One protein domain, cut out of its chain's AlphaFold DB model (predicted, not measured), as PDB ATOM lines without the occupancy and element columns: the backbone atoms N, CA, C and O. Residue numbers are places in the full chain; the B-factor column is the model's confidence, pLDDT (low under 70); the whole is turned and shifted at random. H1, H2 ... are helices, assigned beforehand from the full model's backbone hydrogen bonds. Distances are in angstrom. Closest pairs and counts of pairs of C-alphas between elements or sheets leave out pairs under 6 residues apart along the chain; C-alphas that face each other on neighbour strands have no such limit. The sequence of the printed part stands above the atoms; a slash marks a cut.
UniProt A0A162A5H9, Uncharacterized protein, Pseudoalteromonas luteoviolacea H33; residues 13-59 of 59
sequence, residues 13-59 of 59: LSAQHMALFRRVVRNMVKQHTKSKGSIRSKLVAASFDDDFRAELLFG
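Overview. This is residues 13 to 59 of the 59 residues of an uncharacterized protein of Pseudoalteromonas luteoviolacea H33 (UniProt A0A162A5H9). What shape do these atoms make? One long helix, H1, ends in a small head that it forms together with two shorter helices, H2 and H3; its residues 13 to 24 stick out from the head as an arm. In the head, H2 packs about perpendicular on residues 26 to 30 of H1, and H3 makes a corner with H2. What is it built of, and how large is it? The printed part has 47 residues with three named helices, in the order H1, H2, H3, and no named strand: the class is all helix. It is elongated, spanning 34 by 18 by 18 A, and only just compact, close to loose, with a radius of gyration of the C-alphas of 11.3 A.

Arrangement. What does the longest helix touch? H1, residues 13 to 31, touches H2, residues 39 to 48, with residues 26 to 30 alone; the closest C-alphas, of Lys 30 and Ile 39, are 6.5 A apart. Their lines are about perpendicular, at 73 degrees. Where is the last helix? H3, residues 50 to 58, touches H2 only at the corner by their link, with the C-alphas of Ala 46 and Arg 53 closest at 4.8 A; they run opposite ways at a steep tilt of 65 degrees. H1 and H3 are close but not clearly touching, about perpendicular at 85 degrees, and their closest C-alphas, of Val 29 and Leu 56, are 7.1 A apart. What do the backbones show? In H1, H2 and H3 every O i to N i+4 pair is within hydrogen-bond range.

Along the chain. Where does H1 run? Its residues 13 to 31 span 27.2 A from C-alpha 13 at (66.553, -54.618, 256.927) to C-alpha 31 at (56.047, -29.920, 252.408). Where are the others? H2, residues 39 to 48, measures 14.8 A from first to last C-alpha. H3, residues 50 to 58, measures 11.9 A and ends with C-alpha 58 at (64.113, -26.605, 261.718).

Size, cuts and confidence. How far does it reach? The two C-alphas farthest apart, of Leu 13 and Lys 36, are 35.1 A apart. Are there cuts or long links? The printed part has no cut; the link from H1 to H2 is short, with 7 residues, and that from H2 to H3 is tight, with 1 residue. Where is confidence low? No printed residue is under 70, and the mean pLDDT of the printed part is 88.5.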
ATOM      1  N   LEU A  13      67.109 -55.684 256.095       71.19
ATOM      2  CA  LEU A  13      66.553 -54.618 256.927       71.19
ATOM      3  C   LEU A  13      67.195 -53.255 256.631       71.19
ATOM      4  O   LEU A  13      66.503 -52.239 256.609       71.19
ATOM      5  N   SER A  14      68.493 -53.211 256.322       74.69
ATOM      6  CA  SER A  14      69.203 -51.963 256.015       74.69
ATOM      7  C   SER A  14      68.637 -51.267 254.770       74.69
ATOM      8  O   SER A  14      68.378 -50.063 254.796       74.69
ATOM      9  N   ALA A  15      68.343 -52.018 253.703       80.31
ATOM     10  CA  ALA A  15      67.756 -51.475 252.479       80.31
ATOM     11  C   ALA A  15      66.342 -50.916 252.717       80.31
ATOM     12  O   ALA A  15      66.005 -49.842 252.210       80.31
ATOM     13  N   GLN A  16      65.531 -51.607 253.524       83.56
ATOM     14  CA  GLN A  16      64.186 -51.152 253.891       83.56
ATOM     15  C   GLN A  16      64.235 -49.874 254.735       83.56
ATOM     16  O   GLN A  16      63.536 -48.906 254.423       83.56
ATOM     17  N   HIS A  17      65.111 -49.816 255.741       87.12
ATOM     18  CA  HIS A  17      65.317 -48.609 256.542       87.12
ATOM     19  C   HIS A  17      65.775 -47.426 255.680       87.12
ATOM     20  O   HIS A  17      65.253 -46.319 255.823       87.12
ATOM     21  N   MET A  18      66.676 -47.651 254.719       87.25
ATOM     22  CA  MET A  18      67.099 -46.605 253.783       87.25
ATOM     23  C   MET A  18      65.963 -46.144 252.864       87.25
ATOM     24  O   MET A  18      65.846 -44.950 252.581       87.25
ATOM     25  N   ALA A  19      65.095 -47.050 252.408       89.56
ATOM     26  CA  ALA A  19      63.925 -46.687 251.611       89.56
ATOM     27  C   ALA A  19      62.930 -45.829 252.412       89.56
ATOM     28  O   ALA A  19      62.430 -44.824 251.895       89.56
ATOM     29  N   LEU A  20      62.689 -46.185 253.677       91.19
ATOM     30  CA  LEU A  20      61.866 -45.402 254.600       91.19
ATOM     31  C   LEU A  20      62.475 -44.021 254.852       91.19
ATOM     32  O   LEU A  20      61.786 -43.015 254.685       91.19
ATOM     33  N   PHE A  21      63.774 -43.951 255.140       88.81
ATOM     34  CA  PHE A  21      64.482 -42.688 255.334       88.81
ATOM     35  C   PHE A  21      64.371 -41.775 254.103       88.81
ATOM     36  O   PHE A  21      63.949 -40.623 254.204       88.81
ATOM     37  N   ARG A  22      64.624 -42.313 252.901       89.50
ATOM     38  CA  ARG A  22      64.454 -41.577 251.634       89.50
ATOM     39  C   ARG A  22      63.023 -41.076 251.436       89.50
ATOM     40  O   ARG A  22      62.819 -40.033 250.811       89.50
ATOM     41  N   ARG A  23      62.018 -41.814 251.917       93.00
ATOM     42  CA  ARG A  23      60.610 -41.399 251.853       93.00
ATOM     43  C   ARG A  23      60.325 -40.236 252.800       93.00
ATOM     44  O   ARG A  23      59.681 -39.284 252.367       93.00
ATOM     45  N   VAL A  24      60.837 -40.285 254.030       91.38
ATOM     46  CA  VAL A  24      60.709 -39.193 255.009       91.38
ATOM     47  C   VAL A  24      61.329 -37.911 254.460       91.38
ATOM     48  O   VAL A  24      60.626 -36.910 254.332       91.38
ATOM     49  N   VAL A  25      62.585 -37.965 254.002       89.38
ATOM     50  CA  VAL A  25      63.281 -36.803 253.416       89.38
ATOM     51  C   VAL A  25      62.498 -36.221 252.236       89.38
ATOM     52  O   VAL A  25      62.296 -35.010 252.148       89.38
ATOM     53  N   ARG A  26      61.980 -37.070 251.334       90.56
ATOM     54  CA  ARG A  26      61.164 -36.593 250.205       90.56
ATOM     55  C   ARG A  26      59.866 -35.919 250.638       90.56
ATOM     56  O   ARG A  26      59.443 -34.981 249.968       90.56
ATOM     57  N   ASN A  27      59.226 -36.387 251.705       92.62
ATOM     58  CA  ASN A  27      58.016 -35.755 252.221       92.62
ATOM     59  C   ASN A  27      58.316 -34.388 252.845       92.62
ATOM     60  O   ASN A  27      57.603 -33.439 252.532       92.62
ATOM     61  N   MET A  28      59.408 -34.258 253.607       91.00
ATOM     62  CA  MET A  28      59.853 -32.967 254.151       91.00
ATOM     63  C   MET A  28      60.101 -31.950 253.028       91.00
ATOM     64  O   MET A  28      59.537 -30.860 253.025       91.00
ATOM     65  N   VAL A  29      60.847 -32.349 251.992       91.56
ATOM     66  CA  VAL A  29      61.122 -31.498 250.821       91.56
ATOM     67  C   VAL A  29      59.846 -31.092 250.071       91.56
ATOM     68  O   VAL A  29      59.752 -29.973 249.564       91.56
ATOM     69  N   LYS A  30      58.856 -31.990 249.977       90.25
ATOM     70  CA  LYS A  30      57.557 -31.689 249.357       90.25
ATOM     71  C   LYS A  30      56.745 -30.684 250.170       90.25
ATOM     72  O   LYS A  30      56.095 -29.833 249.573       90.25
ATOM     73  N   GLN A  31      56.770 -30.805 251.494       89.31
ATOM     74  CA  GLN A  31      56.047 -29.920 252.408       89.31
ATOM     75  C   GLN A  31      56.721 -28.556 252.566       89.31
ATOM     76  O   GLN A  31      56.062 -27.606 252.972       89.31
ATOM     77  N   HIS A  32      57.999 -28.431 252.213       89.12
ATOM     78  CA  HIS A  32      58.704 -27.160 252.245       89.12
ATOM     79  C   HIS A  32      58.089 -26.145 251.265       89.12
ATOM     80  O   HIS A  32      58.261 -26.259 250.045       89.12
ATOM     81  N   THR A  33      57.384 -25.143 251.792       84.56
ATOM     82  CA  THR A  33      56.629 -24.140 251.019       84.56
ATOM     83  C   THR A  33      57.407 -22.855 250.734       84.56
ATOM     84  O   THR A  33      57.066 -22.153 249.783       84.56
ATOM     85  N   LYS A  34      58.466 -22.557 251.500       82.94
ATOM     86  CA  LYS A  34      59.240 -21.305 251.380       82.94
ATOM     87  C   LYS A  34      60.051 -21.221 250.077       82.94
ATOM     88  O   LYS A  34      60.258 -20.140 249.534       82.94
ATOM     89  N   SER A  35      60.411 -22.369 249.498       82.62
ATOM     90  CA  SER A  35      61.046 -22.450 248.175       82.62
ATOM     91  C   SER A  35      60.064 -22.923 247.099       82.62
ATOM     92  O   SER A  35      59.419 -23.966 247.239       82.62
ATOM     93  N   LYS A  36      59.993 -22.188 245.981       83.50
ATOM     94  CA  LYS A  36      59.169 -22.516 244.797       83.50
ATOM     95  C   LYS A  36      59.857 -23.479 243.815       83.50
ATOM     96  O   LYS A  36      59.288 -23.804 242.777       83.50
ATOM     97  N   GLY A  37      61.078 -23.927 244.121       86.38
ATOM     98  CA  GLY A  37      61.836 -24.838 243.265       86.38
ATOM     99  C   GLY A  37      61.167 -26.206 243.097       86.38
ATOM    100  O   GLY A  37      60.369 -26.647 243.928       86.38
ATOM    101  N   SER A  38      61.523 -26.918 242.027       90.75
ATOM    102  CA  SER A  38      61.106 -28.314 241.855       90.75
ATOM    103  C   SER A  38      61.641 -29.193 242.995       90.75
ATOM    104  O   SER A  38      62.660 -28.877 243.611       90.75
ATOM    105  N   ILE A  39      61.010 -30.347 243.244       90.50
ATOM    106  CA  ILE A  39      61.486 -31.316 244.255       90.50
ATOM    107  C   ILE A  39      62.963 -31.670 244.022       90.50
ATOM    108  O   ILE A  39      63.737 -31.757 244.969       90.50
ATOM    109  N   ARG A  40      63.369 -31.837 242.756       90.81
ATOM    110  CA  ARG A  40      64.760 -32.133 242.393       90.81
ATOM    111  C   ARG A  40      65.701 -30.992 242.775       90.81
ATOM    112  O   ARG A  40      66.745 -31.257 243.351       90.81
ATOM    113  N   SER A  41      65.331 -29.748 242.475       91.19
ATOM    114  CA  SER A  41      66.138 -28.573 242.823       91.19
ATOM    115  C   SER A  41      66.301 -28.436 244.339       91.19
ATOM    116  O   SER A  41      67.417 -28.236 244.806       91.19
ATOM    117  N   LYS A  42      65.232 -28.661 245.112       92.12
ATOM    118  CA  LYS A  42      65.283 -28.657 246.582       92.12
ATOM    119  C   LYS A  42      66.163 -29.772 247.154       92.12
ATOM    120  O   LYS A  42      66.879 -29.542 248.116       92.12
ATOM    121  N   LEU A  43      66.140 -30.972 246.566       91.38
ATOM    122  CA  LEU A  43      67.031 -32.067 246.980       91.38
ATOM    123  C   LEU A  43      68.506 -31.733 246.728       91.38
ATOM    124  O   LEU A  43      69.354 -32.068 247.551       91.38
ATOM    125  N   VAL A  44      68.805 -31.066 245.608       92.00
ATOM    126  CA  VAL A  44      70.164 -30.593 245.314       92.00
ATOM    127  C   VAL A  44      70.571 -29.516 246.316       92.00
ATOM    128  O   VAL A  44      71.630 -29.647 246.914       92.00
ATOM    129  N   ALA A  45      69.718 -28.520 246.571       90.31
ATOM    130  CA  ALA A  45      69.987 -27.488 247.572       90.31
ATOM    131  C   ALA A  45      70.247 -28.099 248.959       90.31
ATOM    132  O   ALA A  45      71.291 -27.856 249.541       90.31
ATOM    133  N   ALA A  46      69.405 -29.025 249.427       90.88
ATOM    134  CA  ALA A  46      69.608 -29.714 250.708       90.88
ATOM    135  C   ALA A  46      70.926 -30.509 250.804       90.88
ATOM    136  O   ALA A  46      71.327 -30.889 251.903       90.88
ATOM    137  N   SER A  47      71.574 -30.804 249.672       89.44
ATOM    138  CA  SER A  47      72.856 -31.515 249.636       89.44
ATOM    139  C   SER A  47      74.068 -30.586 249.761       89.44
ATOM    140  O   SER A  47      75.129 -31.065 250.148       89.44
ATOM    141  N   PHE A  48      73.932 -29.300 249.415       92.00
ATOM    142  CA  PHE A  48      75.067 -28.377 249.248       92.00
ATOM    143  C   PHE A  48      74.882 -26.995 249.895       92.00
ATOM    144  O   PHE A  48      75.839 -26.232 249.949       92.00
ATOM    145  N   ASP A  49      73.678 -26.666 250.354       93.06
ATOM    146  CA  ASP A  49      73.327 -25.392 250.976       93.06
ATOM    147  C   ASP A  49      72.930 -25.647 252.435       93.06
ATOM    148  O   ASP A  49      71.898 -26.262 252.733       93.06
ATOM    149  N   ASP A  50      73.810 -25.229 253.345       93.94
ATOM    150  CA  ASP A  50      73.662 -25.459 254.779       93.94
ATOM    151  C   ASP A  50      72.509 -24.651 255.377       93.94
ATOM    152  O   ASP A  50      71.791 -25.182 256.229       93.94
ATOM    153  N   ASP A  51      72.282 -23.432 254.886       92.38
ATOM    154  CA  ASP A  51      71.194 -22.563 255.335       92.38
ATOM    155  C   ASP A  51      69.851 -23.138 254.887       92.38
ATOM    156  O   ASP A  51      68.940 -23.316 255.699       92.38
ATOM    157  N   PHE A  52      69.753 -23.549 253.618       90.94
ATOM    158  CA  PHE A  52      68.562 -24.223 253.105       90.94
ATOM    159  C   PHE A  52      68.280 -25.530 253.851       90.94
ATOM    160  O   PHE A  52      67.128 -25.882 254.113       90.94
ATOM    161  N   ARG A  53      69.324 -26.287 254.206       91.38
ATOM    162  CA  ARG A  53      69.177 -27.518 254.986       91.38
ATOM    163  C   ARG A  53      68.723 -27.229 256.420       91.38
ATOM    164  O   ARG A  53      67.894 -27.979 256.931       91.38
ATOM    165  N   ALA A  54      69.228 -26.174 257.057       92.25
ATOM    166  CA  ALA A  54      68.783 -25.755 258.382       92.25
ATOM    167  C   ALA A  54      67.312 -25.309 258.366       92.25
ATOM    168  O   ALA A  54      66.526 -25.789 259.181       92.25
ATOM    169  N   GLU A  55      66.916 -24.488 257.391       91.19
ATOM    170  CA  GLU A  55      65.522 -24.086 257.151       91.19
ATOM    171  C   GLU A  55      64.618 -25.313 256.932       91.19
ATOM    172  O   GLU A  55      63.578 -25.473 257.568       91.19
ATOM    173  N   LEU A  56      65.049 -26.258 256.091       89.81
ATOM    174  CA  LEU A  56      64.291 -27.475 255.796       89.81
ATOM    175  C   LEU A  56      64.074 -28.376 257.026       89.81
ATOM    176  O   LEU A  56      63.048 -29.057 257.105       89.81
ATOM    177  N   LEU A  57      65.042 -28.435 257.944       88.31
ATOM    178  CA  LEU A  57      64.993 -29.303 259.124       88.31
ATOM    179  C   LEU A  57      64.330 -28.636 260.337       88.31
ATOM    180  O   LEU A  57      63.706 -29.341 261.130       88.31
ATOM    181  N   PHE A  58      64.463 -27.316 260.485       88.94
ATOM    182  CA  PHE A  58      64.113 -26.605 261.718       88.94
ATOM    183  C   PHE A  58      63.074 -25.485 261.551       88.94
ATOM    184  O   PHE A  58      62.558 -25.024 262.567       88.94
ATOM    185  N   GLY A  59      62.696 -25.102 260.324       76.62
ATOM    186  CA  GLY A  59      61.578 -24.184 260.055       76.62
ATOM    187  C   GLY A  59      61.980 -22.771 259.671       76.62
ATOM    188  O   GLY A  59      61.491 -21.820 260.315       76.62
TER     189      GLY A  59